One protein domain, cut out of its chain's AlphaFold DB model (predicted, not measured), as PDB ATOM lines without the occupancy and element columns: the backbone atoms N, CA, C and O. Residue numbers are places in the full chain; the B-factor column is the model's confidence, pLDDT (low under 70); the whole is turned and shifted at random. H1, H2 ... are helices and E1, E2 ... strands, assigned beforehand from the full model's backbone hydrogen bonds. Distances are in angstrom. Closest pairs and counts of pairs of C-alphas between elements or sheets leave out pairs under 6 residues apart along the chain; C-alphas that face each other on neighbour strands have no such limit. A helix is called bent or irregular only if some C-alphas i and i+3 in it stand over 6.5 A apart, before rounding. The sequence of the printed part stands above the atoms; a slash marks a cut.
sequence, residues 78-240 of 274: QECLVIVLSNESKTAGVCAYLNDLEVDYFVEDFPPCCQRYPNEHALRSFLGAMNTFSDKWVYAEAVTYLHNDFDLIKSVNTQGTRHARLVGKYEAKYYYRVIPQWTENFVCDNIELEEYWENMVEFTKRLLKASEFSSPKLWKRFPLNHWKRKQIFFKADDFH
ATOM      1  N   GLN A  78      15.792   3.727  53.397       83.50
ATOM      2  CA  GLN A  78      16.896   4.623  53.089       83.50
ATOM      3  C   GLN A  78      18.209   3.964  53.506       83.50
ATOM      4  O   GLN A  78      18.546   3.910  54.689       83.50
ATOM      5  N   GLU A  79      18.936   3.471  52.509       87.56
ATOM      6  CA  GLU A  79      20.259   2.877  52.664       87.56
ATOM      7  C   GLU A  79      21.324   3.805  52.078       87.56
ATOM      8  O   GLU A  79      21.155   4.402  51.009       87.56
ATOM      9  N   CYS A  80      22.435   3.937  52.799       93.62
ATOM     10  CA  CYS A  80      23.581   4.729  52.369       93.62
ATOM     11  C   CYS A  80      24.828   3.845  52.321       93.62
ATOM     12  O   CYS A  80      25.133   3.149  53.292       93.62
ATOM     13  N   LEU A  81      25.575   3.924  51.219       95.44
ATOM     14  CA  LEU A  81      26.919   3.362  51.123       95.44
ATOM     15  C   LEU A  81      27.936   4.487  51.263       95.44
ATOM     16  O   LEU A  81      27.982   5.408  50.449       95.44
ATOM     17  N   VAL A  82      28.786   4.384  52.271       97.75
ATOM     18  CA  VAL A  82      29.820   5.364  52.578       97.75
ATOM     19  C   VAL A  82      31.160   4.670  52.482       97.75
ATOM     20  O   VAL A  82      31.397   3.671  53.149       97.75
ATOM     21  N   ILE A  83      32.052   5.195  51.655       98.38
ATOM     22  CA  ILE A  83      33.407   4.679  51.489       98.38
ATOM     23  C   ILE A  83      34.344   5.813  51.830       98.38
ATOM     24  O   ILE A  83      34.312   6.852  51.177       98.38
ATOM     25  N   VAL A  84      35.179   5.623  52.844       98.38
ATOM     26  CA  VAL A  84      36.142   6.635  53.275       98.38
ATOM     27  C   VAL A  84      37.498   5.986  53.396       98.38
ATOM     28  O   VAL A  84      37.671   4.996  54.095       98.38
ATOM     29  N   LEU A  85      38.462   6.552  52.685       98.44
ATOM     30  CA  LEU A  85      39.830   6.079  52.660       98.44
ATOM     31  C   LEU A  85      40.756   7.199  53.122       98.44
ATOM     32  O   LEU A  85      40.536   8.384  52.841       98.44
ATOM     33  N   SER A  86      41.830   6.817  53.795       97.69
ATOM     34  CA  SER A  86      42.875   7.741  54.227       97.69
ATOM     35  C   SER A  86      44.262   7.170  53.969       97.69
ATOM     36  O   SER A  86      44.464   5.954  54.006       97.69
ATOM     37  N   ASN A  87      45.224   8.054  53.733       96.56
ATOM     38  CA  ASN A  87      46.653   7.758  53.806       96.56
ATOM     39  C   ASN A  87      47.325   8.748  54.778       96.56
ATOM     40  O   ASN A  87      46.643   9.334  55.607       96.56
ATOM     41  N   GLU A  88      48.643   8.930  54.709       94.88
ATOM     42  CA  GLU A  88      49.379   9.807  55.637       94.88
ATOM     43  C   GLU A  88      49.144  11.312  55.412       94.88
ATOM     44  O   GLU A  88      49.445  12.127  56.284       94.88
ATOM     45  N   SER A  89      48.657  11.714  54.235       94.75
ATOM     46  CA  SER A  89      48.576  13.128  53.851       94.75
ATOM     47  C   SER A  89      47.172  13.603  53.519       94.75
ATOM     48  O   SER A  89      46.881  14.784  53.699       94.75
ATOM     49  N   LYS A  90      46.294  12.702  53.081       95.81
ATOM     50  CA  LYS A  90      44.959  13.037  52.601       95.81
ATOM     51  C   LYS A  90      43.926  11.969  52.906       95.81
ATOM     52  O   LYS A  90      44.222  10.809  53.206       95.81
ATOM     53  N   THR A  91      42.682  12.380  52.741       97.38
ATOM     54  CA  THR A  91      41.502  11.544  52.837       97.38
ATOM     55  C   THR A  91      40.597  11.766  51.638       97.38
ATOM     56  O   THR A  91      40.511  12.864  51.097       97.38
ATOM     57  N   ALA A  92      39.945  10.703  51.195       97.38
ATOM     58  CA  ALA A  92      38.947  10.747  50.147       97.38
ATOM     59  C   ALA A  92      37.738   9.953  50.607       97.38
ATOM     60  O   ALA A  92      37.888   8.903  51.235       97.38
ATOM     61  N   GLY A  93      36.550  10.419  50.256       97.31
ATOM     62  CA  GLY A  93      35.351   9.673  50.559       97.31
ATOM     63  C   GLY A  93      34.229   9.925  49.585       97.31
ATOM     64  O   GLY A  93      34.173  10.955  48.912       97.31
ATOM     65  N   VAL A  94      33.352   8.937  49.509       97.44
ATOM     66  CA  VAL A  94      32.182   8.910  48.647       97.44
ATOM     67  C   VAL A  94      31.006   8.409  49.475       97.44
ATOM     68  O   VAL A  94      31.113   7.379  50.133       97.44
ATOM     69  N   CYS A  95      29.894   9.134  49.447       97.44
ATOM     70  CA  CYS A  95      28.626   8.731  50.040       97.44
ATOM     71  C   CYS A  95      27.588   8.618  48.927       97.44
ATOM     72  O   CYS A  95      27.214   9.625  48.324       97.44
ATOM     73  N   ALA A  96      27.152   7.396  48.643       95.25
ATOM     74  CA  ALA A  96      26.088   7.102  47.699       95.25
ATOM     75  C   ALA A  96      24.761   6.963  48.456       95.25
ATOM     76  O   ALA A  96      24.614   6.091  49.316       95.25
ATOM     77  N   TYR A  97      23.808   7.834  48.126       93.31
ATOM     78  CA  TYR A  97      22.444   7.814  48.649       93.31
ATOM     79  C   TYR A  97      21.597   6.983  47.692       93.31
ATOM     80  O   TYR A  97      21.194   7.472  46.634       93.31
ATOM     81  N   LEU A  98      21.390   5.709  48.032       88.75
ATOM     82  CA  LEU A  98      20.926   4.713  47.063       88.75
ATOM     83  C   LEU A  98      19.530   5.034  46.509       88.75
ATOM     84  O   LEU A  98      19.298   4.897  45.314       88.75
ATOM     85  N   ASN A  99      18.640   5.563  47.349       86.25
ATOM     86  CA  ASN A  99      17.282   5.924  46.937       86.25
ATOM     87  C   ASN A  99      17.209   7.247  46.160       86.25
ATOM     88  O   ASN A  99      16.315   7.426  45.335       86.25
ATOM     89  N   ASP A 100      18.125   8.177  46.435       88.81
ATOM     90  CA  ASP A 100      18.110   9.519  45.839       88.81
ATOM     91  C   ASP A 100      18.866   9.578  44.506       88.81
ATOM     92  O   ASP A 100      18.827  10.601  43.815       88.81
ATOM     93  N   LEU A 101      19.581   8.502  44.151       89.94
ATOM     94  CA  LEU A 101      20.472   8.435  42.990       89.94
ATOM     95  C   LEU A 101      21.464   9.617  42.971       89.94
ATOM     96  O   LEU A 101      21.785  10.200  41.928       89.94
ATOM     97  N   GLU A 102      21.928   9.999  44.164       93.88
ATOM     98  CA  GLU A 102      22.879  11.083  44.401       93.88
ATOM     99  C   GLU A 102      24.150  10.525  45.043       93.88
ATOM    100  O   GLU A 102      24.127   9.604  45.861       93.88
ATOM    101  N   VAL A 103      25.281  11.112  44.671       95.38
ATOM    102  CA  VAL A 103      26.581  10.830  45.259       95.38
ATOM    103  C   VAL A 103      27.222  12.128  45.716       95.38
ATOM    104  O   VAL A 103      27.487  13.022  44.907       95.38
ATOM    105  N   ASP A 104      27.540  12.190  47.003       96.62
ATOM    106  CA  ASP A 104      28.446  13.195  47.540       96.62
ATOM    107  C   ASP A 104      29.873  12.642  47.586       96.62
ATOM    108  O   ASP A 104      30.084  11.469  47.896       96.62
ATOM    109  N   TYR A 105      30.873  13.479  47.323       96.25
ATOM    110  CA  TYR A 105      32.275  13.080  47.443       96.25
ATOM    111  C   TYR A 105      33.170  14.215  47.937       96.25
ATOM    112  O   TYR A 105      32.893  15.388  47.688       96.25
ATOM    113  N   PHE A 106      34.284  13.857  48.572       95.62
ATOM    114  CA  PHE A 106      35.355  14.777  48.953       95.62
ATOM    115  C   PHE A 106      36.726  14.162  48.683       95.62
ATOM    116  O   PHE A 106      36.888  12.938  48.696       95.62
ATOM    117  N   VAL A 107      37.721  15.026  48.482       95.56
ATOM    118  CA  VAL A 107      39.137  14.683  48.632       95.56
ATOM    119  C   VAL A 107      39.837  15.871  49.265       95.56
ATOM    120  O   VAL A 107      39.768  16.970  48.725       95.56
ATOM    121  N   GLU A 108      40.461  15.649  50.414       95.44
ATOM    122  CA  GLU A 108      40.958  16.714  51.279       95.44
ATOM    123  C   GLU A 108      42.297  16.316  51.887       95.44
ATOM    124  O   GLU A 108      42.491  15.173  52.315       95.44
ATOM    125  N   ASP A 109      43.223  17.268  51.939       95.19
ATOM    126  CA  ASP A 109      44.485  17.092  52.645       95.19
ATOM    127  C   ASP A 109      44.261  17.260  54.151       95.19
ATOM    128  O   ASP A 109      43.489  18.111  54.601       95.19
ATOM    129  N   PHE A 110      44.970  16.475  54.962       95.56
ATOM    130  CA  PHE A 110      44.941  16.685  56.402       95.56
ATOM    131  C   PHE A 110      45.524  18.060  56.741       95.56
ATOM    132  O   PHE A 110      46.609  18.399  56.253       95.56
ATOM    133  N   PRO A 111      44.888  18.829  57.645       94.62
ATOM    134  CA  PRO A 111      45.457  20.074  58.135       94.62
ATOM    135  C   PRO A 111      46.866  19.858  58.720       94.62
ATOM    136  O   PRO A 111      47.107  18.825  59.355       94.62
ATOM    137  N   PRO A 112      47.794  20.831  58.615       93.50
ATOM    138  CA  PRO A 112      49.169  20.672  59.104       93.50
ATOM    139  C   PRO A 112      49.287  20.281  60.589       93.50
ATOM    140  O   PRO A 112      50.245  19.622  60.992       93.50
ATOM    141  N   CYS A 113      48.319  20.670  61.425       91.56
ATOM    142  CA  CYS A 113      48.240  20.247  62.828       91.56
ATOM    143  C   CYS A 113      47.929  18.748  62.983       91.56
ATOM    144  O   CYS A 113      48.509  18.101  63.854       91.56
ATOM    145  N   CYS A 114      47.073  18.194  62.123       91.88
ATOM    146  CA  CYS A 114      46.667  16.789  62.125       91.88
ATOM    147  C   CYS A 114      47.756  15.875  61.545       91.88
ATOM    148  O   CYS A 114      47.931  14.752  62.015       91.88
ATOM    149  N   GLN A 115      48.542  16.358  60.577       92.94
ATOM    150  CA  GLN A 115      49.637  15.593  59.957       92.94
ATOM    151  C   GLN A 115      50.689  15.101  60.970       92.94
ATOM    152  O   GLN A 115      51.326  14.077  60.753       92.94
ATOM    153  N   ARG A 116      50.830  15.775  62.119       91.44
ATOM    154  CA  ARG A 116      51.770  15.399  63.192       91.44
ATOM    155  C   ARG A 116      51.377  14.128  63.955       91.44
ATOM    156  O   ARG A 116      52.192  13.616  64.718       91.44
ATOM    157  N   TYR A 117      50.149  13.639  63.779       90.56
ATOM    158  CA  TYR A 117      49.586  12.509  64.522       90.56
ATOM    159  C   TYR A 117      49.123  11.395  63.566       90.56
ATOM    160  O   TYR A 117      47.917  11.169  63.435       90.56
ATOM    161  N   PRO A 118      50.053  10.678  62.904       88.69
ATOM    162  CA  PRO A 118      49.725   9.692  61.867       88.69
ATOM    163  C   PRO A 118      48.816   8.562  62.363       88.69
ATOM    164  O   PRO A 118      47.907   8.135  61.661       88.69
ATOM    165  N   ASN A 119      48.973   8.158  63.625       90.75
ATOM    166  CA  ASN A 119      48.160   7.105  64.243       90.75
ATOM    167  C   ASN A 119      46.675   7.483  64.404       90.75
ATOM    168  O   ASN A 119      45.863   6.631  64.754       90.75
ATOM    169  N   GLU A 120      46.307   8.753  64.201       93.12
ATOM    170  CA  GLU A 120      44.925   9.224  64.312       93.12
ATOM    171  C   GLU A 120      44.302   9.595  62.961       93.12
ATOM    172  O   GLU A 120      43.121   9.937  62.931       93.12
ATOM    173  N   HIS A 121      45.041   9.526  61.847       95.38
ATOM    174  CA  HIS A 121      44.534   9.912  60.521       95.38
ATOM    175  C   HIS A 121      43.294   9.116  60.125       95.38
ATOM    176  O   HIS A 121      42.277   9.716  59.787       95.38
ATOM    177  N   ALA A 122      43.333   7.792  60.286       97.06
ATOM    178  CA  ALA A 122      42.201   6.915  60.002       97.06
ATOM    179  C   ALA A 122      40.954   7.299  60.820       97.06
ATOM    180  O   ALA A 122      39.870   7.477  60.271       97.06
ATOM    181  N   LEU A 123      41.104   7.497  62.135       96.69
ATOM    182  CA  LEU A 123      39.983   7.878  62.999       96.69
ATOM    183  C   LEU A 123      39.440   9.275  62.660       96.69
ATOM    184  O   LEU A 123      38.229   9.487  62.700       96.69
ATOM    185  N   ARG A 124      40.320  10.230  62.340       96.00
ATOM    186  CA  ARG A 124      39.945  11.600  61.953       96.00
ATOM    187  C   ARG A 124      39.177  11.611  60.639       96.00
ATOM    188  O   ARG A 124      38.142  12.262  60.569       96.00
ATOM    189  N   SER A 125      39.632  10.859  59.642       97.44
ATOM    190  CA  SER A 125      38.903  10.653  58.389       97.44
ATOM    191  C   SER A 125      37.542  10.023  58.621       97.44
ATOM    192  O   SER A 125      36.542  10.524  58.114       97.44
ATOM    193  N   PHE A 126      37.497   8.965  59.431       97.88
ATOM    194  CA  PHE A 126      36.265   8.259  59.755       97.88
ATOM    195  C   PHE A 126      35.233   9.190  60.408       97.88
ATOM    196  O   PHE A 126      34.116   9.342  59.923       97.88
ATOM    197  N   LEU A 127      35.611   9.876  61.487       96.88
ATOM    198  CA  LEU A 127      34.686  10.745  62.218       96.88
ATOM    199  C   LEU A 127      34.389  12.060  61.488       96.88
ATOM    200  O   LEU A 127      33.277  12.565  61.609       96.88
ATOM    201  N   GLY A 128      35.341  12.608  60.731       96.12
ATOM    202  CA  GLY A 128      35.127  13.817  59.934       96.12
ATOM    203  C   GLY A 128      34.127  13.587  58.806       96.12
ATOM    204  O   GLY A 128      33.216  14.392  58.607       96.12
ATOM    205  N   ALA A 129      34.217  12.440  58.130       96.81
ATOM    206  CA  ALA A 129      33.229  12.053  57.133       96.81
ATOM    207  C   ALA A 129      31.869  11.756  57.754       96.81
ATOM    208  O   ALA A 129      30.864  12.224  57.225       96.81
ATOM    209  N   MET A 130      31.822  11.067  58.902       95.44
ATOM    210  CA  MET A 130      30.573  10.944  59.653       95.44
ATOM    211  C   MET A 130      29.974  12.320  59.939       95.44
ATOM    212  O   MET A 130      28.844  12.557  59.537       95.44
ATOM    213  N   ASN A 131      30.718  13.253  60.537       94.75
ATOM    214  CA  ASN A 131      30.214  14.596  60.832       94.75
ATOM    215  C   ASN A 131      29.667  15.316  59.593       94.75
ATOM    216  O   ASN A 131      28.618  15.946  59.662       94.75
ATOM    217  N   THR A 132      30.358  15.179  58.464       94.31
ATOM    218  CA  THR A 132      29.999  15.854  57.214       94.31
ATOM    219  C   THR A 132      28.735  15.274  56.575       94.31
ATOM    220  O   THR A 132      27.910  16.018  56.048       94.31
ATOM    221  N   PHE A 133      28.574  13.951  56.599       94.88
ATOM    222  CA  PHE A 133      27.481  13.268  55.907       94.88
ATOM    223  C   PHE A 133      26.248  13.007  56.783       94.88
ATOM    224  O   PHE A 133      25.149  12.868  56.248       94.88
ATOM    225  N   SER A 134      26.408  12.965  58.111       93.31
ATOM    226  CA  SER A 134      25.354  12.566  59.064       93.31
ATOM    227  C   SER A 134      24.046  13.327  58.887       93.31
ATOM    228  O   SER A 134      22.976  12.745  59.038       93.31
ATOM    229  N   ASP A 135      24.118  14.610  58.530       89.94
ATOM    230  CA  ASP A 135      22.938  15.458  58.348       89.94
ATOM    231  C   ASP A 135      22.028  14.973  57.199       89.94
ATOM    232  O   ASP A 135      20.832  15.264  57.197       89.94
ATOM    233  N   LYS A 136      22.563  14.214  56.232       92.25
ATOM    234  CA  LYS A 136      21.798  13.586  55.140       92.25
ATOM    235  C   LYS A 136      21.405  12.132  55.428       92.25
ATOM    236  O   LYS A 136      20.571  11.581  54.717       92.25
ATOM    237  N   TRP A 137      21.974  11.513  56.462       93.06
ATOM    238  CA  TRP A 137      21.616  10.161  56.914       93.06
ATOM    239  C   TRP A 137      20.468  10.153  57.918       93.06
ATOM    240  O   TRP A 137      20.140   9.103  58.468       93.06
ATOM    241  N   VAL A 138      19.879  11.312  58.213       79.50
ATOM    242  CA  VAL A 138      18.741  11.403  59.126       79.50
ATOM    243  C   VAL A 138      17.628  10.513  58.567       79.50
ATOM    244  O   VAL A 138      17.173  10.738  57.449       79.50
ATOM    245  N   TYR A 139      17.228   9.504  59.348       78.00
ATOM    246  CA  TYR A 139      16.280   8.435  58.988       78.00
ATOM    247  C   TYR A 139      16.796   7.310  58.077       78.00
ATOM    248  O   TYR A 139      16.007   6.445  57.693       78.00
ATOM    249  N   ALA A 140      18.097   7.253  57.784       87.88
ATOM    250  CA  ALA A 140      18.690   6.057  57.197       87.88
ATOM    251  C   ALA A 140      18.554   4.882  58.177       87.88
ATOM    252  O   ALA A 140      18.953   4.981  59.340       87.88
ATOM    253  N   GLU A 141      17.995   3.764  57.711       86.06
ATOM    254  CA  GLU A 141      17.839   2.563  58.542       86.06
ATOM    255  C   GLU A 141      19.211   1.955  58.854       86.06
ATOM    256  O   GLU A 141      19.500   1.573  59.992       86.06
ATOM    257  N   ALA A 142      20.087   1.955  57.848       88.12
ATOM    258  CA  ALA A 142      21.473   1.554  57.971       88.12
ATOM    259  C   ALA A 142      22.386   2.376  57.049       88.12
ATOM    260  O   ALA A 142      22.057   2.690  55.902       88.12
ATOM    261  N   VAL A 143      23.571   2.689  57.565       95.50
ATOM    262  CA  VAL A 143      24.672   3.317  56.835       95.50
ATOM    263  C   VAL A 143      25.819   2.318  56.782       95.50
ATOM    264  O   VAL A 143      26.529   2.120  57.773       95.50
ATOM    265  N   THR A 144      26.013   1.680  55.630       96.44
ATOM    266  CA  THR A 144      27.170   0.809  55.430       96.44
ATOM    267  C   THR A 144      28.402   1.667  55.228       96.44
ATOM    268  O   THR A 144      28.474   2.452  54.285       96.44
ATOM    269  N   TYR A 145      29.372   1.526  56.126       97.94
ATOM    270  CA  TYR A 145      30.532   2.399  56.193       97.94
ATOM    271  C   TYR A 145      31.812   1.595  55.980       97.94
ATOM    272  O   TYR A 145      32.255   0.862  56.861       97.94
ATOM    273  N   LEU A 146      32.439   1.755  54.820       98.38
ATOM    274  CA  LEU A 146      33.662   1.063  54.441       98.38
ATOM    275  C   LEU A 146      34.887   1.944  54.710       98.38
ATOM    276  O   LEU A 146      34.944   3.093  54.264       98.38
ATOM    277  N   HIS A 147      35.885   1.393  55.403       98.62
ATOM    278  CA  HIS A 147      37.171   2.057  55.644       98.62
ATOM    279  C   HIS A 147      38.362   1.138  55.328       98.62
ATOM    280  O   HIS A 147      38.259  -0.080  55.474       98.62
ATOM    281  N   ASN A 148      39.501   1.702  54.904       98.25
ATOM    282  CA  ASN A 148      40.692   0.917  54.532       98.25
ATOM    283  C   ASN A 148      41.550   0.448  55.716       98.25
ATOM    284  O   ASN A 148      42.336  -0.486  55.572       98.25
ATOM    285  N   ASP A 149      41.405   1.083  56.876       98.25
ATOM    286  CA  ASP A 149      42.136   0.734  58.100       98.25
ATOM    287  C   ASP A 149      41.437  -0.395  58.885       98.25
ATOM    288  O   ASP A 149      40.363  -0.199  59.461       98.25
ATOM    289  N   PHE A 150      42.049  -1.582  58.900       98.00
ATOM    290  CA  PHE A 150      41.506  -2.768  59.569       98.00
ATOM    291  C   PHE A 150      41.442  -2.619  61.096       98.00
ATOM    292  O   PHE A 150      40.443  -3.003  61.713       98.00
ATOM    293  N   ASP A 151      42.480  -2.056  61.716       98.06
ATOM    294  CA  ASP A 151      42.572  -1.941  63.173       98.06
ATOM    295  C   ASP A 151      41.523  -0.968  63.719       98.06
ATOM    296  O   ASP A 151      40.893  -1.233  64.750       98.06
ATOM    297  N   LEU A 152      41.263   0.120  62.992       97.75
ATOM    298  CA  LEU A 152      40.174   1.040  63.271       97.75
ATOM    299  C   LEU A 152      38.824   0.329  63.192       97.75
ATOM    300  O   LEU A 152      38.062   0.400  64.156       97.75
ATOM    301  N   ILE A 153      38.530  -0.369  62.089       98.25
ATOM    302  CA  ILE A 153      37.254  -1.080  61.910       98.25
ATOM    303  C   ILE A 153      37.040  -2.102  63.029       98.25
ATOM    304  O   ILE A 153      35.978  -2.132  63.655       98.25
ATOM    305  N   LYS A 154      38.069  -2.888  63.358       98.12
ATOM    306  CA  LYS A 154      38.040  -3.821  64.489       98.12
ATOM    307  C   LYS A 154      37.750  -3.098  65.804       98.12
ATOM    308  O   LYS A 154      36.938  -3.565  66.603       98.12
ATOM    309  N   SER A 155      38.400  -1.962  66.040       97.88
ATOM    310  CA  SER A 155      38.232  -1.174  67.259       97.88
ATOM    311  C   SER A 155      36.832  -0.568  67.384       97.88
ATOM    312  O   SER A 155      36.256  -0.620  68.470       97.88
ATOM    313  N   VAL A 156      36.259  -0.042  66.296       97.38
ATOM    314  CA  VAL A 156      34.889   0.502  66.261       97.38
ATOM    315  C   VAL A 156      33.854  -0.597  66.509       97.38
ATOM    316  O   VAL A 156      32.920  -0.383  67.276       97.38
ATOM    317  N   ASN A 157      34.045  -1.784  65.929       97.31
ATOM    318  CA  ASN A 157      33.137  -2.921  66.113       97.31
ATOM    319  C   ASN A 157      33.281  -3.612  67.481       97.31
ATOM    320  O   ASN A 157      32.415  -4.386  67.889       97.31
ATOM    321  N   THR A 158      34.357  -3.338  68.222       97.88
ATOM    322  CA  THR A 158      34.555  -3.886  69.568       97.88
ATOM    323  C   THR A 158      33.833  -3.015  70.595       97.88
ATOM    324  O   THR A 158      34.190  -1.856  70.814       97.88
ATOM    325  N   GLN A 159      32.830  -3.578  71.272       95.00
ATOM    326  CA  GLN A 159      32.082  -2.857  72.301       95.00
ATOM    327  C   GLN A 159      32.994  -2.346  73.427       95.00
ATOM    328  O   GLN A 159      33.961  -2.988  73.833       95.00
ATOM    329  N   GLY A 160      32.668  -1.165  73.955       94.00
ATOM    330  CA  GLY A 160      33.369  -0.570  75.094       94.00
ATOM    331  C   GLY A 160      34.639   0.214  74.749       94.00
ATOM    332  O   GLY A 160      35.105   0.963  75.615       94.00
ATOM    333  N   THR A 161      35.158   0.133  73.517       96.44
ATOM    334  CA  THR A 161      36.316   0.932  73.080       96.44
ATOM    335  C   THR A 161      35.988   2.426  72.995       96.44
ATOM    336  O   THR A 161      34.829   2.840  72.911       96.44
ATOM    337  N   ARG A 162      37.029   3.274  72.993       94.31
ATOM    338  CA  ARG A 162      36.880   4.721  72.754       94.31
ATOM    339  C   ARG A 162      36.219   4.993  71.397       94.31
ATOM    340  O   ARG A 162      35.362   5.866  71.326       94.31
ATOM    341  N   HIS A 163      36.606   4.261  70.352       95.69
ATOM    342  CA  HIS A 163      36.101   4.471  68.994       95.69
ATOM    343  C   HIS A 163      34.622   4.096  68.873       95.69
ATOM    344  O   HIS A 163      33.843   4.913  68.390       95.69
ATOM    345  N   ALA A 164      34.211   2.950  69.429       96.56
ATOM    346  CA  ALA A 164      32.805   2.544  69.473       96.56
ATOM    347  C   ALA A 164      31.925   3.597  70.173       96.56
ATOM    348  O   ALA A 164      30.856   3.952  69.686       96.56
ATOM    349  N   ARG A 165      32.402   4.173  71.288       95.88
ATOM    350  CA  ARG A 165      31.679   5.246  71.998       95.88
ATOM    351  C   ARG A 165      31.559   6.531  71.180       95.88
ATOM    352  O   ARG A 165      30.572   7.239  71.336       95.88
ATOM    353  N   LEU A 166      32.564   6.875  70.373       95.31
ATOM    354  CA  LEU A 166      32.506   8.061  69.512       95.31
ATOM    355  C   LEU A 166      31.479   7.870  68.396       95.31
ATOM    356  O   LEU A 166      30.658   8.758  68.202       95.31
ATOM    357  N   VAL A 167      31.463   6.705  67.745       95.56
ATOM    358  CA  VAL A 167      30.456   6.361  66.727       95.56
ATOM    359  C   VAL A 167      29.050   6.338  67.325       95.56
ATOM    360  O   VAL A 167      28.160   7.001  66.801       95.56
ATOM    361  N   GLY A 168      28.870   5.710  68.491       95.06
ATOM    362  CA  GLY A 168      27.573   5.661  69.170       95.06
ATOM    363  C   GLY A 168      27.003   7.037  69.544       95.06
ATOM    364  O   GLY A 168      25.787   7.200  69.605       95.06
ATOM    365  N   LYS A 169      27.845   8.065  69.746       94.31
ATOM    366  CA  LYS A 169      27.362   9.449  69.932       94.31
ATOM    367  C   LYS A 169      26.695   9.998  68.674       94.31
ATOM    368  O   LYS A 169      25.721  10.732  68.794       94.31
ATOM    369  N   TYR A 170      27.226   9.675  67.498       92.88
ATOM    370  CA  TYR A 170      26.647  10.091  66.225       92.88
ATOM    371  C   TYR A 170      25.350   9.333  65.933       92.88
ATOM    372  O   TYR A 170      24.340   9.971  65.649       92.88
ATOM    373  N   GLU A 171      25.347   8.008  66.113       93.81
ATOM    374  CA  GLU A 171      24.138   7.177  65.982       93.81
ATOM    375  C   GLU A 171      23.007   7.682  66.891       93.81
ATOM    376  O   GLU A 171      21.879   7.878  66.444       93.81
ATOM    377  N   ALA A 172      23.320   7.994  68.155       92.62
ATOM    378  CA  ALA A 172      22.347   8.536  69.101       92.62
ATOM    379  C   ALA A 172      21.885   9.962  68.754       92.62
ATOM    380  O   ALA A 172      20.732  10.304  69.006       92.62
ATOM    381  N   LYS A 173      22.770  10.806  68.203       91.44
ATOM    382  CA  LYS A 173      22.452  12.196  67.839       91.44
ATOM    383  C   LYS A 173      21.520  12.277  66.628       91.44
ATOM    384  O   LYS A 173      20.670  13.161  66.589       91.44
ATOM    385  N   TYR A 174      21.710  11.395  65.649       89.62
ATOM    386  CA  TYR A 174      21.075  11.487  64.332       89.62
ATOM    387  C   TYR A 174      20.097  10.345  64.017       89.62
ATOM    388  O   TYR A 174      19.481  10.357  62.954       89.62
ATOM    389  N   TYR A 175      19.912   9.400  64.944       90.12
ATOM    390  CA  TYR A 175      18.940   8.302  64.856       90.12
ATOM    391  C   TYR A 175      19.122   7.381  63.639       90.12
ATOM    392  O   TYR A 175      18.146   6.954  63.030       90.12
ATOM    393  N   TYR A 176      20.369   7.045  63.312       92.00
ATOM    394  CA  TYR A 176      20.713   6.014  62.327       92.00
ATOM    395  C   TYR A 176      21.640   4.969  62.953       92.00
ATOM    396  O   TYR A 176      22.208   5.186  64.028       92.00
ATOM    397  N   ARG A 177      21.849   3.851  62.250       93.50
ATOM    398  CA  ARG A 177      22.843   2.831  62.606       93.50
ATOM    399  C   ARG A 177      23.972   2.777  61.582       93.50
ATOM    400  O   ARG A 177      23.715   2.725  60.384       93.50
ATOM    401  N   VAL A 178      25.218   2.744  62.044       95.75
ATOM    402  CA  VAL A 178      26.403   2.537  61.205       95.75
ATOM    403  C   VAL A 178      26.779   1.065  61.218       95.75
ATOM    404  O   VAL A 178      26.774   0.413  62.262       95.75
ATOM    405  N   ILE A 179      27.164   0.548  60.056       96.88
ATOM    406  CA  ILE A 179      27.725  -0.792  59.894       96.88
ATOM    407  C   ILE A 179      29.156  -0.631  59.360       96.88
ATOM    408  O   ILE A 179      29.350  -0.558  58.143       96.88
ATOM    409  N   PRO A 180      30.166  -0.516  60.245       97.88
ATOM    410  CA  PRO A 180      31.559  -0.345  59.848       97.88
ATOM    411  C   PRO A 180      32.138  -1.654  59.314       97.88
ATOM    412  O   PRO A 180      32.151  -2.665  60.023       97.88
ATOM    413  N   GLN A 181      32.685  -1.633  58.102       98.19
ATOM    414  CA  GLN A 181      33.333  -2.787  57.484       98.19
ATOM    415  C   GLN A 181      34.677  -2.407  56.851       98.19
ATOM    416  O   GLN A 181      34.954  -1.243  56.551       98.19
ATOM    417  N   TRP A 182      35.542  -3.403  56.669       98.31
ATOM    418  CA  TRP A 182      36.853  -3.212  56.057       98.31
ATOM    419  C   TRP A 182      36.744  -3.331  54.537       98.31
ATOM    420  O   TRP A 182      36.142  -4.276  54.037       98.31
ATOM    421  N   THR A 183      37.341  -2.402  53.790       97.69
ATOM    422  CA  THR A 183      37.183  -2.331  52.323       97.69
ATOM    423  C   THR A 183      37.721  -3.539  51.562       97.69
ATOM    424  O   THR A 183      37.349  -3.722  50.411       97.69
ATOM    425  N   GLU A 184      38.612  -4.330  52.164       96.75
ATOM    426  CA  GLU A 184      39.160  -5.546  51.542       96.75
ATOM    427  C   GLU A 184      38.396  -6.822  51.946       96.75
ATOM    428  O   GLU A 184      38.712  -7.901  51.455       96.75
ATOM    429  N   ASN A 185      37.434  -6.727  52.873       95.06
ATOM    430  CA  ASN A 185      36.638  -7.863  53.343       95.06
ATOM    431  C   ASN A 185      35.295  -7.373  53.906       95.06
ATOM    432  O   ASN A 185      35.057  -7.419  55.119       95.06
ATOM    433  N   PHE A 186      34.455  -6.834  53.027       95.25
ATOM    434  CA  PHE A 186      33.095  -6.426  53.357       95.25
ATOM    435  C   PHE A 186      32.101  -7.501  52.910       95.25
ATOM    436  O   PHE A 186      32.402  -8.326  52.052       95.25
ATOM    437  N   VAL A 187      30.916  -7.488  53.505       91.69
ATOM    438  CA  VAL A 187      29.795  -8.354  53.144       91.69
ATOM    439  C   VAL A 187      28.687  -7.477  52.579       91.69
ATOM    440  O   VAL A 187      28.312  -6.468  53.187       91.69
ATOM    441  N   CYS A 188      28.185  -7.867  51.411       87.19
ATOM    442  CA  CYS A 188      27.019  -7.271  50.781       87.19
ATOM    443  C   CYS A 188      25.895  -8.312  50.740       87.19
ATOM    444  O   CYS A 188      26.100  -9.423  50.257       87.19
ATOM    445  N   ASP A 189      24.710  -7.959  51.239       81.38
ATOM    446  CA  ASP A 189      23.570  -8.886  51.283       81.38
ATOM    447  C   ASP A 189      22.984  -9.166  49.887       81.38
ATOM    448  O   ASP A 189      22.278 -10.155  49.686       81.38
ATOM    449  N   ASN A 190      23.292  -8.312  48.905       80.81
ATOM    450  CA  ASN A 190      22.852  -8.452  47.526       80.81
ATOM    451  C   ASN A 190      24.063  -8.585  46.590       80.81
ATOM    452  O   ASN A 190      24.810  -7.629  46.392       80.81
ATOM    453  N   ILE A 191      24.210  -9.760  45.971       74.38
ATOM    454  CA  ILE A 191      25.303 -10.086  45.035       74.38
ATOM    455  C   ILE A 191      25.350  -9.095  43.864       74.38
ATOM    456  O   ILE A 191      26.427  -8.726  43.406       74.38
ATOM    457  N   GLU A 192      24.195  -8.614  43.392       74.44
ATOM    458  CA  GLU A 192      24.151  -7.629  42.306       74.44
ATOM    459  C   GLU A 192      24.766  -6.286  42.723       74.44
ATOM    460  O   GLU A 192      25.258  -5.553  41.871       74.44
ATOM    461  N   LEU A 193      24.764  -5.964  44.023       79.75
ATOM    462  CA  LEU A 193      25.334  -4.733  44.571       79.75
ATOM    463  C   LEU A 193      26.821  -4.858  44.904       79.75
ATOM    464  O   LEU A 193      27.514  -3.840  44.948       79.75
ATOM    465  N   GLU A 194      27.319  -6.077  45.094       86.44
ATOM    466  CA  GLU A 194      28.715  -6.347  45.442       86.44
ATOM    467  C   GLU A 194      29.671  -5.772  44.389       86.44
ATOM    468  O   GLU A 194      30.554  -4.980  44.726       86.44
ATOM    469  N   GLU A 195      29.416  -6.035  43.101       88.12
ATOM    470  CA  GLU A 195      30.219  -5.493  41.997       88.12
ATOM    471  C   GLU A 195      30.221  -3.950  41.993       88.12
ATOM    472  O   GLU A 195      31.246  -3.313  41.724       88.12
ATOM    473  N   TYR A 196      29.096  -3.309  42.329       88.06
ATOM    474  CA  TYR A 196      29.045  -1.848  42.440       88.06
ATOM    475  C   TYR A 196      29.891  -1.342  43.603       88.06
ATOM    476  O   TYR A 196      30.611  -0.354  43.447       88.06
ATOM    477  N   TRP A 197      29.825  -2.001  44.758       92.62
ATOM    478  CA  TRP A 197      30.577  -1.603  45.943       92.62
ATOM    479  C   TRP A 197      32.078  -1.745  45.704       92.62
ATOM    480  O   TRP A 197      32.819  -0.796  45.963       92.62
ATOM    481  N   GLU A 198      32.525  -2.858  45.118       94.50
ATOM    482  CA  GLU A 198      33.924  -3.067  44.729       94.50
ATOM    483  C   GLU A 198      34.416  -1.982  43.767       94.50
ATOM    484  O   GLU A 198      35.463  -1.358  43.980       94.50
ATOM    485  N   ASN A 199      33.628  -1.692  42.730       94.25
ATOM    486  CA  ASN A 199      33.951  -0.658  41.755       94.25
ATOM    487  C   ASN A 199      33.997   0.744  42.388       94.25
ATOM    488  O   ASN A 199      34.838   1.570  42.016       94.25
ATOM    489  N   MET A 200      33.132   1.020  43.366       95.31
ATOM    490  CA  MET A 200      33.123   2.272  44.124       95.31
ATOM    491  C   MET A 200      34.319   2.372  45.082       95.31
ATOM    492  O   MET A 200      34.913   3.448  45.207       95.31
ATOM    493  N   VAL A 201      34.744   1.264  45.698       97.31
ATOM    494  CA  VAL A 201      35.978   1.191  46.498       97.31
ATOM    495  C   VAL A 201      37.190   1.476  45.614       97.31
ATOM    496  O   VAL A 201      38.007   2.335  45.949       97.31
ATOM    497  N   GLU A 202      37.295   0.829  44.454       96.62
ATOM    498  CA  GLU A 202      38.388   1.043  43.500       96.62
ATOM    499  C   GLU A 202      38.397   2.477  42.948       96.62
ATOM    500  O   GLU A 202      39.452   3.111  42.835       96.62
ATOM    501  N   PHE A 203      37.226   3.048  42.663       95.81
ATOM    502  CA  PHE A 203      37.113   4.457  42.300       95.81
ATOM    503  C   PHE A 203      37.601   5.377  43.427       95.81
ATOM    504  O   PHE A 203      38.388   6.293  43.175       95.81
ATOM    505  N   THR A 204      37.219   5.103  44.675       96.88
ATOM    506  CA  THR A 204      37.653   5.895  45.834       96.88
ATOM    507  C   THR A 204      39.160   5.754  46.072       96.88
ATOM    508  O   THR A 204      39.831   6.743  46.372       96.88
ATOM    509  N   LYS A 205      39.753   4.576  45.827       97.00
ATOM    510  CA  LYS A 205      41.216   4.372  45.830       97.00
ATOM    511  C   LYS A 205      41.908   5.250  44.780       97.00
ATOM    512  O   LYS A 205      42.986   5.788  45.037       97.00
ATOM    513  N   ARG A 206      41.300   5.431  43.601       95.06
ATOM    514  CA  ARG A 206      41.810   6.339  42.554       95.06
ATOM    515  C   ARG A 206      41.649   7.804  42.934       95.06
ATOM    516  O   ARG A 206      42.598   8.555  42.728       95.06
ATOM    517  N   LEU A 207      40.516   8.194  43.524       94.25
ATOM    518  CA  LEU A 207      40.327   9.530  44.104       94.25
ATOM    519  C   LEU A 207      41.419   9.825  45.131       94.25
ATOM    520  O   LEU A 207      42.113  10.830  45.013       94.25
ATOM    521  N   LEU A 208      41.658   8.897  46.061       95.94
ATOM    522  CA  LEU A 208      42.704   9.031  47.067       95.94
ATOM    523  C   LEU A 208      44.097   9.147  46.446       95.94
ATOM    524  O   LEU A 208      44.961   9.760  47.049       95.94
ATOM    525  N   LYS A 209      44.369   8.609  45.253       94.62
ATOM    526  CA  LYS A 209      45.687   8.717  44.595       94.62
ATOM    527  C   LYS A 209      45.810   9.905  43.640       94.62
ATOM    528  O   LYS A 209      46.929  10.315  43.348       94.62
ATOM    529  N   ALA A 210      44.701  10.471  43.176       90.38
ATOM    530  CA  ALA A 210      44.705  11.550  42.198       90.38
ATOM    531  C   ALA A 210      45.380  12.823  42.742       90.38
ATOM    532  O   ALA A 210      45.273  13.143  43.927       90.38
ATOM    533  N   SER A 211      46.085  13.539  41.866       85.50
ATOM    534  CA  SER A 211      46.578  14.901  42.112       85.50
ATOM    535  C   SER A 211      45.572  15.963  41.655       85.50
ATOM    536  O   SER A 211      45.555  17.063  42.190       85.50
ATOM    537  N   GLU A 212      44.726  15.630  40.674       83.62
ATOM    538  CA  GLU A 212      43.705  16.512  40.101       83.62
ATOM    539  C   GLU A 212      42.327  15.842  40.139       83.62
ATOM    540  O   GLU A 212      42.006  14.969  39.326       83.62
ATOM    541  N   PHE A 213      41.479  16.273  41.072       79.69
ATOM    542  CA  PHE A 213      40.150  15.685  41.298       79.69
ATOM    543  C   PHE A 213      39.101  16.155  40.281       79.69
ATOM    544  O   PHE A 213      38.127  15.452  40.003       79.69
ATOM    545  N   SER A 214      39.335  17.313  39.659       75.56
ATOM    546  CA  SER A 214      38.471  17.887  38.620       75.56
ATOM    547  C   SER A 214      38.709  17.283  37.232       75.56
ATOM    548  O   SER A 214      38.047  17.673  36.271       75.56
ATOM    549  N   SER A 215      39.651  16.342  37.090       81.44
ATOM    550  CA  SER A 215      39.998  15.770  35.789       81.44
ATOM    551  C   SER A 215      38.831  14.954  35.211       81.44
ATOM    552  O   SER A 215      38.438  13.945  35.804       81.44
ATOM    553  N   PRO A 216      38.321  15.275  34.003       83.19
ATOM    554  CA  PRO A 216      37.258  14.498  33.365       83.19
ATOM    555  C   PRO A 216      37.618  13.018  33.182       83.19
ATOM    556  O   PRO A 216      36.738  12.162  33.146       83.19
ATOM    557  N   LYS A 217      38.915  12.691  33.077       86.12
ATOM    558  CA  LYS A 217      39.401  11.310  32.928       86.12
ATOM    559  C   LYS A 217      39.099  10.445  34.150       86.12
ATOM    560  O   LYS A 217      38.789   9.270  33.970       86.12
ATOM    561  N   LEU A 218      39.170  11.020  35.352       86.94
ATOM    562  CA  LEU A 218      38.868  10.319  36.600       86.94
ATOM    563  C   LEU A 218      37.403   9.866  36.607       86.94
ATOM    564  O   LEU A 218      37.101   8.705  36.870       86.94
ATOM    565  N   TRP A 219      36.513  10.767  36.196       88.62
ATOM    566  CA  TRP A 219      35.067  10.572  36.226       88.62
ATOM    567  C   TRP A 219      34.501   9.729  35.084       88.62
ATOM    568  O   TRP A 219      33.398   9.209  35.212       88.62
ATOM    569  N   LYS A 220      35.244   9.525  33.989       87.88
ATOM    570  CA  LYS A 220      34.821   8.625  32.896       87.88
ATOM    571  C   LYS A 220      34.604   7.180  33.349       87.88
ATOM    572  O   LYS A 220      33.863   6.458  32.696       87.88
ATOM    573  N   ARG A 221      35.280   6.757  34.420       85.69
ATOM    574  CA  ARG A 221      35.189   5.404  34.991       85.69
ATOM    575  C   ARG A 221      34.381   5.368  36.287       85.69
ATOM    576  O   ARG A 221      34.529   4.424  37.054       85.69
ATOM    577  N   PHE A 222      33.610   6.415  36.570       90.31
ATOM    578  CA  PHE A 222      32.760   6.425  37.747       90.31
ATOM    579  C   PHE A 222      31.633   5.392  37.566       90.31
ATOM    580  O   PHE A 222      30.943   5.473  36.548       90.31
ATOM    581  N   PRO A 223      31.448   4.430  38.491       88.06
ATOM    582  CA  PRO A 223      30.477   3.341  38.316       88.06
ATOM    583  C   PRO A 223      29.028   3.831  38.217       88.06
ATOM    584  O   PRO A 223      28.229   3.253  37.492       88.06
ATOM    585  N   LEU A 224      28.713   4.939  38.893       88.25
ATOM    586  CA  LEU A 224      27.382   5.549  38.950       88.25
ATOM    587  C   LEU A 224      27.343   6.834  38.106       88.25
ATOM    588  O   LEU A 224      26.991   7.913  38.574       88.25
ATOM    589  N   ASN A 225      27.820   6.760  36.861       87.81
ATOM    590  CA  ASN A 225      28.020   7.939  36.007       87.81
ATOM    591  C   ASN A 225      26.734   8.714  35.669       87.81
ATOM    592  O   ASN A 225      26.820   9.908  35.366       87.81
ATOM    593  N   HIS A 226      25.578   8.057  35.740       86.94
ATOM    594  CA  HIS A 226      24.252   8.630  35.531       86.94
ATOM    595  C   HIS A 226      23.657   9.260  36.795       86.94
ATOM    596  O   HIS A 226      22.685  10.003  36.688       86.94
ATOM    597  N   TRP A 227      24.247   9.022  37.971       91.00
ATOM    598  CA  TRP A 227      23.797   9.619  39.229       91.00
ATOM    599  C   TRP A 227      24.219  11.081  39.334       91.00
ATOM    600  O   TRP A 227      25.250  11.520  38.802       91.00
ATOM    601  N   LYS A 228      23.422  11.856  40.071       92.50
ATOM    602  CA  LYS A 228      23.767  13.240  40.389       92.50
ATOM    603  C   LYS A 228      24.990  13.243  41.299       92.50
ATOM    604  O   LYS A 228      25.045  12.516  42.280       92.50
ATOM    605  N   ARG A 229      25.975  14.083  40.988       93.56
ATOM    606  CA  ARG A 229      27.226  14.178  41.750       93.56
ATOM    607  C   ARG A 229      27.363  15.547  42.384       93.56
ATOM    608  O   ARG A 229      27.135  16.558  41.719       93.56
ATOM    609  N   LYS A 230      27.798  15.579  43.639       94.88
ATOM    610  CA  LYS A 230      28.062  16.809  44.376       94.88
ATOM    611  C   LYS A 230      29.383  16.696  45.131       94.88
ATOM    612  O   LYS A 230      29.602  15.774  45.906       94.88
ATOM    613  N   GLN A 231      30.265  17.663  44.908       94.12
ATOM    614  CA  GLN A 231      31.463  17.796  45.723       94.12
ATOM    615  C   GLN A 231      31.105  18.463  47.048       94.12
ATOM    616  O   GLN A 231      30.389  19.469  47.073       94.12
ATOM    617  N   ILE A 232      31.632  17.918  48.133       94.44
ATOM    618  CA  ILE A 232      31.617  18.540  49.453       94.44
ATOM    619  C   ILE A 232      33.053  18.864  49.856       94.44
ATOM    620  O   ILE A 232      34.001  18.271  49.339       94.44
ATOM    621  N   PHE A 233      33.192  19.810  50.776       92.56
ATOM    622  CA  PHE A 233      34.483  20.278  51.257       92.56
ATOM    623  C   PHE A 233      34.550  20.092  52.764       92.56
ATOM    624  O   PHE A 233      33.616  20.504  53.460       92.56
ATOM    625  N   PHE A 234      35.633  19.493  53.260       88.50
ATOM    626  CA  PHE A 234      35.831  19.392  54.706       88.50
ATOM    627  C   PHE A 234      36.331  20.722  55.240       88.50
ATOM    628  O   PHE A 234      37.242  21.351  54.702       88.50
ATOM    629  N   LYS A 235      35.762  21.136  56.362       89.06
ATOM    630  CA  LYS A 235      36.326  22.201  57.176       89.06
ATOM    631  C   LYS A 235      37.422  21.606  58.050       89.06
ATOM    632  O   LYS A 235      37.388  20.437  58.423       89.06
ATOM    633  N   ALA A 236      38.376  22.440  58.456       86.56
ATOM    634  CA  ALA A 236      39.406  22.026  59.409       86.56
ATOM    635  C   ALA A 236      38.793  21.428  60.695       86.56
ATOM    636  O   ALA A 236      39.325  20.469  61.247       86.56
ATOM    637  N   ASP A 237      37.644  21.949  61.128       89.25
ATOM    638  CA  ASP A 237      36.919  21.481  62.312       89.25
ATOM    639  C   ASP A 237      36.358  20.058  62.168       89.25
ATOM    640  O   ASP A 237      36.217  19.351  63.170       89.25
ATOM    641  N   ASP A 238      36.118  19.582  60.942       91.50
ATOM    642  CA  ASP A 238      35.700  18.198  60.690       91.50
ATOM    643  C   ASP A 238      36.832  17.210  61.016       91.50
ATOM    644  O   ASP A 238      36.589  16.109  61.505       91.50
ATOM    645  N   PHE A 239      38.095  17.624  60.873       91.12
ATOM    646  CA  PHE A 239      39.247  16.820  61.295       91.12
ATOM    647  C   PHE A 239      39.503  16.872  62.806       91.12
ATOM    648  O   PHE A 239      40.197  16.007  63.349       91.12
ATOM    649  N   HIS A 240      38.950  17.867  63.505       91.62
ATOM    650  CA  HIS A 240      39.153  18.091  64.938       91.62
ATOM    651  C   HIS A 240      38.067  17.465  65.825       91.62
ATOM    652  O   HIS A 240      38.064  17.685  67.037       91.62
TER     653      HIS A 240
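Overview. This is residues 78 to 240 of the 274 residues of an uncharacterized protein of Tigriopus californicus (UniProt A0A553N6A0). A twisted sheet of six strands makes the middle of three layers, with H2 and H3 over one face and the long helix H5 over the other. H4 packs on H2 and H3, H7 packs on H2, and the short helices H1 and H6 lie off the sheet. The printed part has 163 residues with seven named helices and six named strands, in the order E1 E2 E3 H1 H2 E4 H3 H4 E5 H5 H6 E6 H7; the class is mixed, helices and strands. The mixed sheet runs E5 E4 E1 E2 E3 E6. The whole is compact, with a radius of gyration of the C-alphas of 14.8 A and spans of 41 by 36 by 27 A.

Along the chain. The strands are E5, residues 178 to 182; E4, 142 to 147, 15.9 A; E1, 79 to 86, 23.2 A, from C-alpha 79 at (20.259, 2.877, 52.664); E2, 90 to 97, 23.4 A; E3, 102 to 109, 23.9 A; and E6, 228 to 231. H2, residues 118 to 136, 29.0 A, is irregular: C-alphas 119 and 122 are 7.3 A apart. H3 is residues 150 to 157, H4 162 to 174, 19.1 A, and H5 191 to 209, 27.7 A. H1 is 112 to 115, H6 216 to 219, and H7 236 to 239, with C-alpha 239 at (39.247, 16.820, 61.295).

Arrangement. Hairpins E1 and E2, N 83 to O 94 2.8 A, and E2 and E3, N 91 to O 108 2.8 A, form a meander, each strand the antiparallel neighbour of the one before. Parallel neighbours are E4 and E1, N 82 to O 144 2.8 A; E5 and E4, N 179 to O 143 2.8 A; and E3 and E6, N 103 to O 228 2.8 A. E3, H1 H2, E4 is a split strand-helix-strand unit, with E1 and E2 between its parallel strands; E4, H3 H4, E5 is one with neighbour strands; both crossovers are right-handed. H2 lies over E1 and E2, its height over the sheet 7.6 A; the C-alphas of Ser 86 and Ala 122 are the closest to E1, 5.9 A. H3, on the same face, lies over E5. H5, on the opposite face, lies over E1 and E2, height 9.0 A; its closest C-alphas to E2 are Leu 208 and Ala 92, 5.2 A. H4 only grazes the sheet; it touches H2 at a shallow tilt of 11 degrees, the same way, closest C-alphas Ser 134 and Tyr 174, 6.9 A. H7 touches H2 with residues 124 to 132 of H2 alone, closest C-alphas Gly 128 and Asp 238, 4.5 A. H6 is close but not clearly touching H5. Every O i to N i+4 pair is within hydrogen-bond range in H3; 11 of 15 are in H2, 8 of 9 in H4, 13 of 15 in H5; H1, H6 and H7 are too short for such a pair.

Size, cuts and confidence. The C-alphas of Gly 160 and Pro 216 are farthest apart, 44.5 A. The printed part has no cut and no long link. Mean pLDDT of the printed part is 92.7; no printed residue is under 70.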